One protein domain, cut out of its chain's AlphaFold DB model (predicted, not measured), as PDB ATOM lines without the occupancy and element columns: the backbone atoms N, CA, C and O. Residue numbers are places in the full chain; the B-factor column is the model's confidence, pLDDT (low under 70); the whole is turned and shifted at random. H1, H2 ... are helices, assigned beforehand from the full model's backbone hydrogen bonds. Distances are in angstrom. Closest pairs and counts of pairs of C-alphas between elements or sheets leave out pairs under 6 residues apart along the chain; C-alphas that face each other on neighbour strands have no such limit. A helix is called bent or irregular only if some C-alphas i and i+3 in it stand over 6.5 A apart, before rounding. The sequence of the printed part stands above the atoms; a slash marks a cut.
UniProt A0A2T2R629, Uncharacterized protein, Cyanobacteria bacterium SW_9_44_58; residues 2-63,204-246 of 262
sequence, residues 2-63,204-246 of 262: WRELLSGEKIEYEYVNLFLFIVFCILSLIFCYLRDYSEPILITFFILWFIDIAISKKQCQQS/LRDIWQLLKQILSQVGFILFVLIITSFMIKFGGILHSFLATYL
ATOM      1  N   TRP A   2      -8.687 -15.699 -17.509       38.75
ATOM      2  CA  TRP A   2      -7.610 -14.751 -17.112       38.75
ATOM      3  C   TRP A   2      -6.411 -14.717 -18.068       38.75
ATOM      4  O   TRP A   2      -5.870 -13.651 -18.339       38.75
ATOM      5  N   ARG A   3      -6.028 -15.878 -18.610       38.84
ATOM      6  CA  ARG A   3      -4.973 -15.985 -19.626       38.84
ATOM      7  C   ARG A   3      -5.371 -15.244 -20.906       38.84
ATOM      8  O   ARG A   3      -4.617 -14.431 -21.390       38.84
ATOM      9  N   GLU A   4      -6.614 -15.409 -21.336       46.97
ATOM     10  CA  GLU A   4      -7.223 -14.769 -22.512       46.97
ATOM     11  C   GLU A   4      -7.315 -13.234 -22.394       46.97
ATOM     12  O   GLU A   4      -7.091 -12.518 -23.365       46.97
ATOM     13  N   LEU A   5      -7.569 -12.723 -21.183       44.06
ATOM     14  CA  LEU A   5      -7.660 -11.286 -20.892       44.06
ATOM     15  C   LEU A   5      -6.282 -10.606 -20.772       44.06
ATOM     16  O   LEU A   5      -6.179  -9.400 -20.969       44.06
ATOM     17  N   LEU A   6      -5.229 -11.373 -20.454       46.66
ATOM     18  CA  LEU A   6      -3.858 -10.878 -20.273       46.66
ATOM     19  C   LEU A   6      -2.928 -11.167 -21.462       46.66
ATOM     20  O   LEU A   6      -1.996 -10.401 -21.682       46.66
ATOM     21  N   SER A   7      -3.147 -12.250 -22.218       54.34
ATOM     22  CA  SER A   7      -2.281 -12.676 -23.329       54.34
ATOM     23  C   SER A   7      -2.879 -12.452 -24.717       54.34
ATOM     24  O   SER A   7      -2.159 -12.599 -25.698       54.34
ATOM     25  N   GLY A   8      -4.168 -12.102 -24.834       42.31
ATOM     26  CA  GLY A   8      -4.830 -11.879 -26.128       42.31
ATOM     27  C   GLY A   8      -4.976 -13.135 -27.001       42.31
ATOM     28  O   GLY A   8      -5.475 -13.053 -28.121       42.31
ATOM     29  N   GLU A   9      -4.573 -14.303 -26.500       52.75
ATOM     30  CA  GLU A   9      -4.749 -15.586 -27.172       52.75
ATOM     31  C   GLU A   9      -6.185 -16.070 -26.943       52.75
ATOM     32  O   GLU A   9      -6.538 -16.480 -25.834       52.75
ATOM     33  N   LYS A  10      -7.023 -16.003 -27.987       53.22
ATOM     34  CA  LYS A  10      -8.366 -16.599 -27.979       53.22
ATOM     35  C   LYS A  10      -8.243 -18.100 -27.745       53.22
ATOM     36  O   LYS A  10      -7.612 -18.798 -28.534       53.22
ATOM     37  N   ILE A  11      -8.870 -18.597 -26.687       55.91
ATOM     38  CA  ILE A  11      -8.984 -20.036 -26.474       55.91
ATOM     39  C   ILE A  11     -10.157 -20.504 -27.343       55.91
ATOM     40  O   ILE A  11     -11.268 -20.009 -27.188       55.91
ATOM     41  N   GLU A  12      -9.930 -21.463 -28.245       58.22
ATOM     42  CA  GLU A  12     -10.897 -21.946 -29.256       58.22
ATOM     43  C   GLU A  12     -12.193 -22.580 -28.688       58.22
ATOM     44  O   GLU A  12     -13.053 -23.030 -29.442       58.22
ATOM     45  N   TYR A  13     -12.382 -22.598 -27.365       63.97
ATOM     46  CA  TYR A  13     -13.481 -23.287 -26.686       63.97
ATOM     47  C   TYR A  13     -14.320 -22.335 -25.817       63.97
ATOM     48  O   TYR A  13     -14.311 -22.413 -24.587       63.97
ATOM     49  N   GLU A  14     -15.099 -21.455 -26.453       66.88
ATOM     50  CA  GLU A  14     -16.019 -20.518 -25.779       66.88
ATOM     51  C   GLU A  14     -16.969 -21.217 -24.783       66.88
ATOM     52  O   GLU A  14     -17.220 -20.707 -23.689       66.88
ATOM     53  N   TYR A  15     -17.424 -22.434 -25.098       75.00
ATOM     54  CA  TYR A  15     -18.281 -23.236 -24.216       75.00
ATOM     55  C   TYR A  15     -17.608 -23.625 -22.892       75.00
ATOM     56  O   TYR A  15     -18.274 -23.685 -21.859       75.00
ATOM     57  N   VAL A  16     -16.291 -23.857 -22.891       73.50
ATOM     58  CA  VAL A  16     -15.535 -24.186 -21.671       73.50
ATOM     59  C   VAL A  16     -15.445 -22.959 -20.770       73.50
ATOM     60  O   VAL A  16     -15.641 -23.062 -19.561       73.50
ATOM     61  N   ASN A  17     -15.220 -21.781 -21.354       72.38
ATOM     62  CA  ASN A  17     -15.231 -20.519 -20.617       72.38
ATOM     63  C   ASN A  17     -16.615 -20.229 -20.006       72.38
ATOM     64  O   ASN A  17     -16.688 -19.843 -18.838       72.38
ATOM     65  N   LEU A  18     -17.702 -20.460 -20.754       77.12
ATOM     66  CA  LEU A  18     -19.070 -20.313 -20.247       77.12
ATOM     67  C   LEU A  18     -19.356 -21.289 -19.097       77.12
ATOM     68  O   LEU A  18     -19.870 -20.883 -18.057       77.12
ATOM     69  N   PHE A  19     -18.984 -22.560 -19.257       81.69
ATOM     70  CA  PHE A  19     -19.133 -23.566 -18.208       81.69
ATOM     71  C   PHE A  19     -18.382 -23.166 -16.930       81.69
ATOM     72  O   PHE A  19     -18.962 -23.164 -15.845       81.69
ATOM     73  N   LEU A  20     -17.118 -22.745 -17.054       80.31
ATOM     74  CA  LEU A  20     -16.318 -22.268 -15.922       80.31
ATOM     75  C   LEU A  20     -16.933 -21.032 -15.254       80.31
ATOM     76  O   LEU A  20     -16.892 -20.917 -14.030       80.31
ATOM     77  N   PHE A  21     -17.530 -20.127 -16.031       82.38
ATOM     78  CA  PHE A  21     -18.228 -18.962 -15.496       82.38
ATOM     79  C   PHE A  21     -19.481 -19.348 -14.696       82.38
ATOM     80  O   PHE A  21     -19.696 -18.818 -13.605       82.38
ATOM     81  N   ILE A  22     -20.276 -20.306 -15.181       85.69
ATOM     82  CA  ILE A  22     -21.448 -20.823 -14.453       85.69
ATOM     83  C   ILE A  22     -21.011 -21.478 -13.139       85.69
ATOM     84  O   ILE A  22     -21.560 -21.162 -12.083       85.69
ATOM     85  N   VAL A  23     -19.986 -22.334 -13.186       87.06
ATOM     86  CA  VAL A  23     -19.403 -22.957 -11.987       87.06
ATOM     87  C   VAL A  23     -18.940 -21.885 -10.997       87.06
ATOM     88  O   VAL A  23     -19.252 -21.969  -9.810       87.06
ATOM     89  N   PHE A  24     -18.266 -20.837 -11.473       85.50
ATOM     90  CA  PHE A  24     -17.833 -19.717 -10.640       85.50
ATOM     91  C   PHE A  24     -19.006 -18.967  -9.984       85.50
ATOM     92  O   PHE A  24     -18.931 -18.632  -8.799       85.50
ATOM     93  N   CYS A  25     -20.102 -18.732 -10.712       86.56
ATOM     94  CA  CYS A  25     -21.300 -18.083 -10.171       86.56
ATOM     95  C   CYS A  25     -21.966 -18.927  -9.076       86.56
ATOM     96  O   CYS A  25     -22.299 -18.400  -8.013       86.56
ATOM     97  N   ILE A  26     -22.107 -20.238  -9.303       88.19
ATOM     98  CA  ILE A  26     -22.668 -21.177  -8.318       88.19
ATOM     99  C   ILE A  26     -21.795 -21.208  -7.063       88.19
ATOM    100  O   ILE A  26     -22.305 -21.060  -5.954       88.19
ATOM    101  N   LEU A  27     -20.478 -21.350  -7.228       86.12
ATOM    102  CA  LEU A  27     -19.552 -21.342  -6.100       86.12
ATOM    103  C   LEU A  27     -19.617 -20.016  -5.338       86.12
ATOM    104  O   LEU A  27     -19.670 -20.023  -4.115       86.12
ATOM    105  N   SER A  28     -19.681 -18.880  -6.032       86.94
ATOM    106  CA  SER A  28     -19.805 -17.570  -5.384       86.94
ATOM    107  C   SER A  28     -21.086 -17.455  -4.553       86.94
ATOM    108  O   SER A  28     -21.040 -16.965  -3.426       86.94
ATOM    109  N   LEU A  29     -22.219 -17.964  -5.052       86.38
ATOM    110  CA  LEU A  29     -23.466 -18.041  -4.282       86.38
ATOM    111  C   LEU A  29     -23.321 -18.933  -3.043       86.38
ATOM    112  O   LEU A  29     -23.707 -18.517  -1.954       86.38
ATOM    113  N   ILE A  30     -22.723 -20.120  -3.184       86.19
ATOM    114  CA  ILE A  30     -22.456 -21.029  -2.056       86.19
ATOM    115  C   ILE A  30     -21.610 -20.323  -0.989       86.19
ATOM    116  O   ILE A  30     -21.973 -20.328   0.185       86.19
ATOM    117  N   PHE A  31     -20.519 -19.663  -1.388       84.44
ATOM    118  CA  PHE A  31     -19.658 -18.912  -0.473       84.44
ATOM    119  C   PHE A  31     -20.381 -17.735   0.189       84.44
ATOM    120  O   PHE A  31     -20.118 -17.445   1.352       84.44
ATOM    121  N   CYS A  32     -21.311 -17.076  -0.507       85.62
ATOM    122  CA  CYS A  32     -22.143 -16.030   0.083       85.62
ATOM    123  C   CYS A  32     -23.059 -16.573   1.189       85.62
ATOM    124  O   CYS A  32     -23.164 -15.950   2.243       85.62
ATOM    125  N   TYR A  33     -23.693 -17.730   0.985       84.75
ATOM    126  CA  TYR A  33     -24.512 -18.368   2.025       84.75
ATOM    127  C   TYR A  33     -23.673 -18.931   3.176       84.75
ATOM    128  O   TYR A  33     -24.122 -18.951   4.316       84.75
ATOM    129  N   LEU A  34     -22.438 -19.346   2.894       84.88
ATOM    130  CA  LEU A  34     -21.476 -19.829   3.884       84.88
ATOM    131  C   LEU A  34     -20.581 -18.716   4.447       84.88
ATOM    132  O   LEU A  34     -19.512 -19.008   4.982       84.88
ATOM    133  N   ARG A  35     -20.986 -17.442   4.344       82.81
ATOM    134  CA  ARG A  35     -20.175 -16.299   4.788       82.81
ATOM    135  C   ARG A  35     -19.739 -16.424   6.249       82.81
ATOM    136  O   ARG A  35     -18.581 -16.155   6.543       82.81
ATOM    137  N   ASP A  36     -20.628 -16.877   7.130       83.44
ATOM    138  CA  ASP A  36     -20.327 -17.053   8.560       83.44
ATOM    139  C   ASP A  36     -19.338 -18.205   8.819       83.44
ATOM    140  O   ASP A  36     -18.705 -18.278   9.868       83.44
ATOM    141  N   TYR A  37     -19.145 -19.076   7.827       82.50
ATOM    142  CA  TYR A  37     -18.178 -20.170   7.835       82.50
ATOM    143  C   TYR A  37     -16.894 -19.830   7.061       82.50
ATOM    144  O   TYR A  37     -16.084 -20.720   6.796       82.50
ATOM    145  N   SER A  38     -16.651 -18.561   6.711       77.25
ATOM    146  CA  SER A  38     -15.442 -18.183   5.967       77.25
ATOM    147  C   SER A  38     -14.160 -18.554   6.714       77.25
ATOM    148  O   SER A  38     -13.213 -19.044   6.105       77.25
ATOM    149  N   GLU A  39     -14.134 -18.374   8.036       79.81
ATOM    150  CA  GLU A  39     -12.988 -18.738   8.876       79.81
ATOM    151  C   GLU A  39     -12.713 -20.254   8.890       79.81
ATOM    152  O   GLU A  39     -11.598 -20.646   8.537       79.81
ATOM    153  N   PRO A  40     -13.680 -21.142   9.207       83.44
ATOM    154  CA  PRO A  40     -13.443 -22.586   9.163       83.44
ATOM    155  C   PRO A  40     -13.116 -23.113   7.756       83.44
ATOM    156  O   PRO A  40     -12.331 -24.057   7.626       83.44
ATOM    157  N   ILE A  41     -13.643 -22.494   6.693       80.50
ATOM    158  CA  ILE A  41     -13.261 -22.821   5.310       80.50
ATOM    159  C   ILE A  41     -11.782 -22.483   5.071       80.50
ATOM    160  O   ILE A  41     -11.029 -23.336   4.597       80.50
ATOM    161  N   LEU A  42     -11.338 -21.279   5.448       81.44
ATOM    162  CA  LEU A  42      -9.933 -20.871   5.335       81.44
ATOM    163  C   LEU A  42      -9.002 -21.780   6.144       81.44
ATOM    164  O   LEU A  42      -7.960 -22.192   5.633       81.44
ATOM    165  N   ILE A  43      -9.391 -22.144   7.370       83.69
ATOM    166  CA  ILE A  43      -8.632 -23.075   8.216       83.69
ATOM    167  C   ILE A  43      -8.504 -24.438   7.530       83.69
ATOM    168  O   ILE A  43      -7.423 -25.022   7.515       83.69
ATOM    169  N   THR A  44      -9.573 -24.931   6.903       83.56
ATOM    170  CA  THR A  44      -9.553 -26.210   6.185       83.56
ATOM    171  C   THR A  44      -8.616 -26.157   4.978       83.56
ATOM    172  O   THR A  44      -7.798 -27.058   4.804       83.56
ATOM    173  N   PHE A  45      -8.658 -25.086   4.178       82.31
ATOM    174  CA  PHE A  45      -7.707 -24.889   3.076       82.31
ATOM    175  C   PHE A  45      -6.262 -24.791   3.566       82.31
ATOM    176  O   PHE A  45      -5.367 -25.348   2.934       82.31
ATOM    177  N   PHE A  46      -6.030 -24.139   4.705       82.50
ATOM    178  CA  PHE A  46      -4.710 -24.067   5.321       82.50
ATOM    179  C   PHE A  46      -4.206 -25.449   5.761       82.50
ATOM    180  O   PHE A  46      -3.060 -25.804   5.483       82.50
ATOM    181  N   ILE A  47      -5.066 -26.259   6.384       86.00
ATOM    182  CA  ILE A  47      -4.745 -27.640   6.774       86.00
ATOM    183  C   ILE A  47      -4.436 -28.490   5.537       86.00
ATOM    184  O   ILE A  47      -3.417 -29.176   5.511       86.00
ATOM    185  N   LEU A  48      -5.271 -28.426   4.495       85.38
ATOM    186  CA  LEU A  48      -5.054 -29.166   3.247       85.38
ATOM    187  C   LEU A  48      -3.746 -28.762   2.561       85.38
ATOM    188  O   LEU A  48      -2.996 -29.629   2.118       85.38
ATOM    189  N   TRP A  49      -3.442 -27.465   2.523       82.44
ATOM    190  CA  TRP A  49      -2.177 -26.950   2.001       82.44
ATOM    191  C   TRP A  49      -0.975 -27.467   2.800       82.44
ATOM    192  O   TRP A  49       0.006 -27.932   2.221       82.44
ATOM    193  N   PHE A  50      -1.064 -27.465   4.131       82.75
ATOM    194  CA  PHE A  50      -0.002 -27.994   4.985       82.75
ATOM    195  C   PHE A  50       0.210 -29.501   4.777       82.75
ATOM    196  O   PHE A  50       1.350 -29.966   4.701       82.75
ATOM    197  N   ILE A  51      -0.878 -30.265   4.638       85.69
ATOM    198  CA  ILE A  51      -0.834 -31.700   4.335       85.69
ATOM    199  C   ILE A  51      -0.193 -31.943   2.960       85.69
ATOM    200  O   ILE A  51       0.693 -32.791   2.861       85.69
ATOM    201  N   ASP A  52      -0.572 -31.188   1.923       82.06
ATOM    202  CA  ASP A  52       0.022 -31.291   0.580       82.06
ATOM    203  C   ASP A  52       1.532 -31.035   0.607       82.06
ATOM    204  O   ASP A  52       2.304 -31.820   0.051       82.06
ATOM    205  N   ILE A  53       1.978 -30.002   1.332       78.75
ATOM    206  CA  ILE A  53       3.407 -29.717   1.520       78.75
ATOM    207  C   ILE A  53       4.103 -30.873   2.237       78.75
ATOM    208  O   ILE A  53       5.174 -31.306   1.808       78.75
ATOM    209  N   ALA A  54       3.519 -31.388   3.322       81.94
ATOM    210  CA  ALA A  54       4.114 -32.469   4.096       81.94
ATOM    211  C   ALA A  54       4.243 -33.760   3.270       81.94
ATOM    212  O   ALA A  54       5.304 -34.395   3.277       81.94
ATOM    213  N   ILE A  55       3.198 -34.122   2.521       83.38
ATOM    214  CA  ILE A  55       3.192 -35.288   1.631       83.38
ATOM    215  C   ILE A  55       4.212 -35.096   0.508       83.38
ATOM    216  O   ILE A  55       5.060 -35.967   0.316       83.38
ATOM    217  N   SER A  56       4.190 -33.951  -0.177       78.81
ATOM    218  CA  SER A  56       5.096 -33.662  -1.295       78.81
ATOM    219  C   SER A  56       6.559 -33.671  -0.851       78.81
ATOM    220  O   SER A  56       7.416 -34.259  -1.509       78.81
ATOM    221  N   LYS A  57       6.858 -33.093   0.318       77.06
ATOM    222  CA  LYS A  57       8.205 -33.103   0.898       77.06
ATOM    223  C   LYS A  57       8.657 -34.518   1.251       77.06
ATOM    224  O   LYS A  57       9.788 -34.889   0.945       77.06
ATOM    225  N   LYS A  58       7.781 -35.325   1.856       78.19
ATOM    226  CA  LYS A  58       8.078 -36.724   2.186       78.19
ATOM    227  C   LYS A  58       8.308 -37.561   0.925       78.19
ATOM    228  O   LYS A  58       9.285 -38.301   0.870       78.19
ATOM    229  N   GLN A  59       7.466 -37.412  -0.097       73.25
ATOM    230  CA  GLN A  59       7.634 -38.089  -1.385       73.25
ATOM    231  C   GLN A  59       8.938 -37.676  -2.072       73.25
ATOM    232  O   GLN A  59       9.667 -38.540  -2.546       73.25
ATOM    233  N   CYS A  60       9.286 -36.390  -2.048       69.12
ATOM    234  CA  CYS A  60      10.553 -35.893  -2.583       69.12
ATOM    235  C   CYS A  60      11.783 -36.447  -1.839       69.12
ATOM    236  O   CYS A  60      12.836 -36.633  -2.443       69.12
ATOM    237  N   GLN A  61      11.679 -36.695  -0.530       69.06
ATOM    238  CA  GLN A  61      12.773 -37.255   0.271       69.06
ATOM    239  C   GLN A  61      12.902 -38.776   0.130       69.06
ATOM    240  O   GLN A  61      14.014 -39.298   0.154       69.06
ATOM    241  N   GLN A  62      11.776 -39.488   0.034       62.78
ATOM    242  CA  GLN A  62      11.739 -40.951  -0.042       62.78
ATOM    243  C   GLN A  62      11.953 -41.470  -1.458       62.78
ATOM    244  O   GLN A  62      12.518 -42.546  -1.650       62.78
ATOM    245  N   SER A  63      11.482 -40.724  -2.449       52.47
ATOM    246  CA  SER A  63      11.602 -41.134  -3.826       52.47
ATOM    247  C   SER A  63      12.948 -40.685  -4.375       52.47
ATOM    248  O   SER A  63      13.235 -39.493  -4.464       52.47
ATOM    249  N   LEU A 204      14.215   0.224   2.382       66.56
ATOM    250  CA  LEU A 204      12.890  -0.087   1.830       66.56
ATOM    251  C   LEU A 204      12.938  -1.195   0.757       66.56
ATOM    252  O   LEU A 204      12.007  -1.983   0.631       66.56
ATOM    253  N   ARG A 205      14.047  -1.283   0.008       64.25
ATOM    254  CA  ARG A 205      14.295  -2.340  -0.984       64.25
ATOM    255  C   ARG A 205      14.433  -3.725  -0.347       64.25
ATOM    256  O   ARG A 205      13.894  -4.681  -0.895       64.25
ATOM    257  N   ASP A 206      15.100  -3.825   0.799       65.38
ATOM    258  CA  ASP A 206      15.268  -5.090   1.525       65.38
ATOM    259  C   ASP A 206      13.926  -5.539   2.119       65.38
ATOM    260  O   ASP A 206      13.579  -6.716   2.060       65.38
ATOM    261  N   ILE A 207      13.113  -4.580   2.585       72.94
ATOM    262  CA  ILE A 207      11.722  -4.817   2.999       72.94
ATOM    263  C   ILE A 207      10.892  -5.323   1.816       72.94
ATOM    264  O   ILE A 207      10.152  -6.287   1.967       72.94
ATOM    265  N   TRP A 208      11.029  -4.725   0.628       67.94
ATOM    266  CA  TRP A 208      10.322  -5.182  -0.571       67.94
ATOM    267  C   TRP A 208      10.756  -6.583  -1.011       67.94
ATOM    268  O   TRP A 208       9.928  -7.393  -1.417       67.94
ATOM    269  N   GLN A 209      12.046  -6.900  -0.902       67.44
ATOM    270  CA  GLN A 209      12.577  -8.225  -1.217       67.44
ATOM    271  C   GLN A 209      12.090  -9.281  -0.220       67.44
ATOM    272  O   GLN A 209      11.694 -10.371  -0.632       67.44
ATOM    273  N   LEU A 210      12.040  -8.938   1.067       69.75
ATOM    274  CA  LEU A 210      11.453  -9.772   2.109       69.75
ATOM    275  C   LEU A 210       9.946  -9.948   1.895       69.75
ATOM    276  O   LEU A 210       9.456 -11.071   1.949       69.75
ATOM    277  N   LEU A 211       9.217  -8.883   1.554       66.25
ATOM    278  CA  LEU A 211       7.796  -8.955   1.213       66.25
ATOM    279  C   LEU A 211       7.575  -9.858  -0.002       66.25
ATOM    280  O   LEU A 211       6.687 -10.697   0.029       66.25
ATOM    281  N   LYS A 212       8.407  -9.743  -1.042       67.88
ATOM    282  CA  LYS A 212       8.369 -10.606  -2.229       67.88
ATOM    283  C   LYS A 212       8.639 -12.067  -1.870       67.88
ATOM    284  O   LYS A 212       7.953 -12.944  -2.385       67.88
ATOM    285  N   GLN A 213       9.595 -12.338  -0.981       63.25
ATOM    286  CA  GLN A 213       9.860 -13.690  -0.486       63.25
ATOM    287  C   GLN A 213       8.681 -14.234   0.327       63.25
ATOM    288  O   GLN A 213       8.232 -15.347   0.065       63.25
ATOM    289  N   ILE A 214       8.114 -13.441   1.237       66.00
ATOM    290  CA  ILE A 214       6.915 -13.816   1.994       66.00
ATOM    291  C   ILE A 214       5.746 -14.065   1.040       66.00
ATOM    292  O   ILE A 214       5.096 -15.093   1.149       66.00
ATOM    293  N   LEU A 215       5.514 -13.200   0.048       65.44
ATOM    294  CA  LEU A 215       4.469 -13.396  -0.958       65.44
ATOM    295  C   LEU A 215       4.720 -14.645  -1.807       65.44
ATOM    296  O   LEU A 215       3.777 -15.331  -2.168       65.44
ATOM    297  N   SER A 216       5.976 -14.973  -2.114       61.47
ATOM    298  CA  SER A 216       6.303 -16.200  -2.847       61.47
ATOM    299  C   SER A 216       6.038 -17.468  -2.029       61.47
ATOM    300  O   SER A 216       5.733 -18.508  -2.602       61.47
ATOM    301  N   GLN A 217       6.108 -17.382  -0.696       64.06
ATOM    302  CA  GLN A 217       5.883 -18.514   0.207       64.06
ATOM    303  C   GLN A 217       4.432 -18.612   0.706       64.06
ATOM    304  O   GLN A 217       3.925 -19.706   0.925       64.06
ATOM    305  N   VAL A 218       3.755 -17.474   0.867       69.62
ATOM    306  CA  VAL A 218       2.404 -17.331   1.445       69.62
ATOM    307  C   VAL A 218       1.372 -16.955   0.372       69.62
ATOM    308  O   VAL A 218       0.182 -16.834   0.655       69.62
ATOM    309  N   GLY A 219       1.796 -16.795  -0.883       71.25
ATOM    310  CA  GLY A 219       0.974 -16.303  -1.992       71.25
ATOM    311  C   GLY A 219      -0.308 -17.095  -2.202       71.25
ATOM    312  O   GLY A 219      -1.333 -16.500  -2.514       71.25
ATOM    313  N   PHE A 220      -0.285 -18.403  -1.933       72.44
ATOM    314  CA  PHE A 220      -1.485 -19.231  -1.945       72.44
ATOM    315  C   PHE A 220      -2.513 -18.792  -0.890       72.44
ATOM    316  O   PHE A 220      -3.670 -18.574  -1.223       72.44
ATOM    317  N   ILE A 221      -2.110 -18.599   0.368       74.75
ATOM    318  CA  ILE A 221      -3.029 -18.200   1.449       74.75
ATOM    319  C   ILE A 221      -3.591 -16.805   1.180       74.75
ATOM    320  O   ILE A 221      -4.789 -16.574   1.336       74.75
ATOM    321  N   LEU A 222      -2.736 -15.888   0.725       78.06
ATOM    322  CA  LEU A 222      -3.164 -14.552   0.329       78.06
ATOM    323  C   LEU A 222      -4.164 -14.613  -0.835       78.06
ATOM    324  O   LEU A 222      -5.192 -13.939  -0.795       78.06
ATOM    325  N   PHE A 223      -3.897 -15.451  -1.838       79.88
ATOM    326  CA  PHE A 223      -4.808 -15.691  -2.953       79.88
ATOM    327  C   PHE A 223      -6.153 -16.245  -2.474       79.88
ATOM    328  O   PHE A 223      -7.190 -15.707  -2.855       79.88
ATOM    329  N   VAL A 224      -6.150 -17.257  -1.600       80.56
ATOM    330  CA  VAL A 224      -7.375 -17.848  -1.044       80.56
ATOM    331  C   VAL A 224      -8.175 -16.805  -0.256       80.56
ATOM    332  O   VAL A 224      -9.391 -16.727  -0.414       80.56
ATOM    333  N   LEU A 225      -7.526 -15.955   0.541       83.44
ATOM    334  CA  LEU A 225      -8.196 -14.885   1.288       83.44
ATOM    335  C   LEU A 225      -8.860 -13.878   0.334       83.44
ATOM    336  O   LEU A 225     -10.049 -13.577   0.474       83.44
ATOM    337  N   ILE A 226      -8.112 -13.398  -0.664       84.00
ATOM    338  CA  ILE A 226      -8.606 -12.431  -1.652       84.00
ATOM    339  C   ILE A 226      -9.772 -13.024  -2.447       84.00
ATOM    340  O   ILE A 226     -10.822 -12.386  -2.549       84.00
ATOM    341  N   ILE A 227      -9.623 -14.242  -2.979       82.06
ATOM    342  CA  ILE A 227     -10.658 -14.860  -3.811       82.06
ATOM    343  C   ILE A 227     -11.902 -15.203  -2.992       82.06
ATOM    344  O   ILE A 227     -13.008 -14.969  -3.464       82.06
ATOM    345  N   THR A 228     -11.752 -15.648  -1.741       84.12
ATOM    346  CA  THR A 228     -12.887 -15.917  -0.845       84.12
ATOM    347  C   THR A 228     -13.665 -14.633  -0.566       84.12
ATOM    348  O   THR A 228     -14.886 -14.601  -0.711       84.12
ATOM    349  N   SER A 229     -12.970 -13.535  -0.242       84.50
ATOM    350  CA  SER A 229     -13.610 -12.232  -0.024       84.50
ATOM    351  C   SER A 229     -14.327 -11.729  -1.280       84.50
ATOM    352  O   SER A 229     -15.446 -11.216  -1.201       84.50
ATOM    353  N   PHE A 230     -13.706 -11.909  -2.448       86.75
ATOM    354  CA  PHE A 230     -14.305 -11.569  -3.732       86.75
ATOM    355  C   PHE A 230     -15.562 -12.400  -4.011       86.75
ATOM    356  O   PHE A 230     -16.607 -11.829  -4.311       86.75
ATOM    357  N   MET A 231     -15.491 -13.723  -3.850       86.94
ATOM    358  CA  MET A 231     -16.603 -14.646  -4.088       86.94
ATOM    359  C   MET A 231     -17.793 -14.375  -3.169       86.94
ATOM    360  O   MET A 231     -18.924 -14.388  -3.643       86.94
ATOM    361  N   ILE A 232     -17.561 -14.053  -1.892       86.69
ATOM    362  CA  ILE A 232     -18.634 -13.669  -0.961       86.69
ATOM    363  C   ILE A 232     -19.343 -12.400  -1.451       86.69
ATOM    364  O   ILE A 232     -20.571 -12.363  -1.525       86.69
ATOM    365  N   LYS A 233     -18.586 -11.356  -1.819       87.88
ATOM    366  CA  LYS A 233     -19.164 -10.088  -2.301       87.88
ATOM    367  C   LYS A 233     -19.902 -10.269  -3.626       87.88
ATOM    368  O   LYS A 233     -21.016  -9.777  -3.778       87.88
ATOM    369  N   PHE A 234     -19.297 -10.988  -4.568       88.50
ATOM    370  CA  PHE A 234     -19.888 -11.260  -5.875       88.50
ATOM    371  C   PHE A 234     -21.134 -12.147  -5.765       88.50
ATOM    372  O   PHE A 234     -22.152 -11.861  -6.388       88.50
ATOM    373  N   GLY A 235     -21.097 -13.170  -4.911       87.56
ATOM    374  CA  GLY A 235     -22.256 -13.997  -4.588       87.56
ATOM    375  C   GLY A 235     -23.391 -13.196  -3.954       87.56
ATOM    376  O   GLY A 235     -24.543 -13.416  -4.308       87.56
ATOM    377  N   GLY A 236     -23.080 -12.216  -3.099       85.12
ATOM    378  CA  GLY A 236     -24.075 -11.288  -2.555       85.12
ATOM    379  C   GLY A 236     -24.772 -10.472  -3.643       85.12
ATOM    380  O   GLY A 236     -25.996 -10.376  -3.649       85.12
ATOM    381  N   ILE A 237     -24.010  -9.964  -4.616       88.12
ATOM    382  CA  ILE A 237     -24.556  -9.258  -5.785       88.12
ATOM    383  C   ILE A 237     -25.463 -10.190  -6.605       88.12
ATOM    384  O   ILE A 237     -26.593  -9.822  -6.922       88.12
ATOM    385  N   LEU A 238     -25.005 -11.411  -6.907       88.69
ATOM    386  CA  LEU A 238     -25.804 -12.417  -7.620       88.69
ATOM    387  C   LEU A 238     -27.093 -12.764  -6.870       88.69
ATOM    388  O   LEU A 238     -28.151 -12.860  -7.488       88.69
ATOM    389  N   HIS A 239     -27.014 -12.925  -5.549       86.19
ATOM    390  CA  HIS A 239     -28.174 -13.183  -4.707       86.19
ATOM    391  C   HIS A 239     -29.171 -12.025  -4.785       86.19
ATOM    392  O   HIS A 239     -30.349 -12.276  -5.005       86.19
ATOM    393  N   SER A 240     -28.724 -10.769  -4.694       82.94
ATOM    394  CA  SER A 240     -29.603  -9.601  -4.841       82.94
ATOM    395  C   SER A 240     -30.289  -9.544  -6.210       82.94
ATOM    396  O   SER A 240     -31.486  -9.258  -6.280       82.94
ATOM    397  N   PHE A 241     -29.576  -9.863  -7.296       84.19
ATOM    398  CA  PHE A 241     -30.177  -9.960  -8.631       84.19
ATOM    399  C   PHE A 241     -31.217 -11.085  -8.717       84.19
ATOM    400  O   PHE A 241     -32.324 -10.860  -9.207       84.19
ATOM    401  N   LEU A 242     -30.894 -12.276  -8.205       83.38
ATOM    402  CA  LEU A 242     -31.801 -13.427  -8.201       83.38
ATOM    403  C   LEU A 242     -33.033 -13.190  -7.323       83.38
ATOM    404  O   LEU A 242     -34.138 -13.496  -7.750       83.38
ATOM    405  N   ALA A 243     -32.862 -12.618  -6.133       79.50
ATOM    406  CA  ALA A 243     -33.942 -12.274  -5.212       79.50
ATOM    407  C   ALA A 243     -34.925 -11.281  -5.849       79.50
ATOM    408  O   ALA A 243     -36.138 -11.473  -5.777       79.50
ATOM    409  N   THR A 244     -34.397 -10.270  -6.550       77.69
ATOM    410  CA  THR A 244     -35.203  -9.284  -7.284       77.69
ATOM    411  C   THR A 244     -35.962  -9.925  -8.450       77.69
ATOM    412  O   THR A 244     -37.133  -9.628  -8.656       77.69
ATOM    413  N   TYR A 245     -35.319 -10.822  -9.203       75.06
ATOM    414  CA  TYR A 245     -35.916 -11.442 -10.392       75.06
ATOM    415  C   TYR A 245     -36.913 -12.565 -10.063       75.06
ATOM    416  O   TYR A 245     -37.924 -12.720 -10.743       75.06
ATOM    417  N   LEU A 246     -36.645 -13.347  -9.016       72.38
ATOM    418  CA  LEU A 246     -37.475 -14.479  -8.587       72.38
ATOM    419  C   LEU A 246     -38.537 -14.087  -7.545       72.38
ATOM    420  O   LEU A 246     -39.320 -14.936  -7.128       72.38
TER     421      LEU A 246
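What this domain is: This is residues 2 to 63 and 204 to 246 of the 262 residues of an uncharacterized protein of Cyanobacteria bacterium SW_9_44_58 (UniProt A0A2T2R629). Three long helical pieces meet at one place and spread out as arms: the last part of H2 crosses H4b at about a right angle, and H3 turns off at a corner after H2 and runs back beneath the first part of H4b, parting from it as a V. Beyond the bend in H4 the arm H4a turns away, and the small helix H1 lies off the first end of H2, touching no helix. The printed part has 105 residues with four named helices in the order H1, H2, H3, H4 and no named strand; the class is all helix. The whole is loose, with a radius of gyration of the C-alphas of 18.4 A, and spans 54 by 41 by 39 A.

How they stand to each other: H1, residues 2 to 7, is apart from H2, residues 14 to 33. H3, residues 35 to 62, is close to H2 but not clearly touching; the closest C-alphas, of Phe 31 and Ser 38, are 7.7 A apart. H2 and H3 run opposite ways at a steep tilt of 60 degrees. H3 is irregular: C-alphas 36 and 39 are 7.5 A apart, and its line is a rough one. H4, residues 204 to 246, was assigned as one helix by its hydrogen bonds but is bent, with C-alphas 217 and 220 7.7 A apart; its arms are H4a, residues 204 to 217, and H4b, residues 220 to 246. These arms stand at a steep tilt of 69 degrees, only just short of about perpendicular. H2 touches H4b with residues 25 to 32 alone, about perpendicular at 88 degrees; the closest C-alphas, of Leu 29 and Gly 235, are 4.2 A apart. H3 touches H4b with residues 35 to 46 alone, the closest C-alphas being those of Arg 35 and Ile 232 at 6.5 A. H3 and H4b run opposite ways at a tilt of 37 degrees, only just steep. H4a is apart from H2 and H3. Every O i to N i+4 pair is within hydrogen-bond range in H1, H2, H4a and H4b; in H3 22 of 24 are.

Where its parts are: H1 begins at C-alpha 2, (-7.610, -14.751, -17.112). From first to last C-alpha H2 measures 29.2 A, H3 40.6 A, H4a 19.8 A and H4b 36.9 A. H3 begins at C-alpha 35, (-20.175, -16.299, 4.788), and H4b ends at C-alpha 246, (-37.475, -14.479, -8.587).

The domain as a whole: The C-alphas farthest apart, of Gln 62 and Thr 244, are 57.1 A apart. Residues 64 to 203 are not printed, and C-alphas 63 and 204 are 41.5 A apart across this cut. The link from H2 to H3 is tight and that from H1 to H2 short. Mean pLDDT of the printed part is 75.4; it is under 70 at residues 2 to 14, 60 to 63, 204 to 206 and 208 to 218.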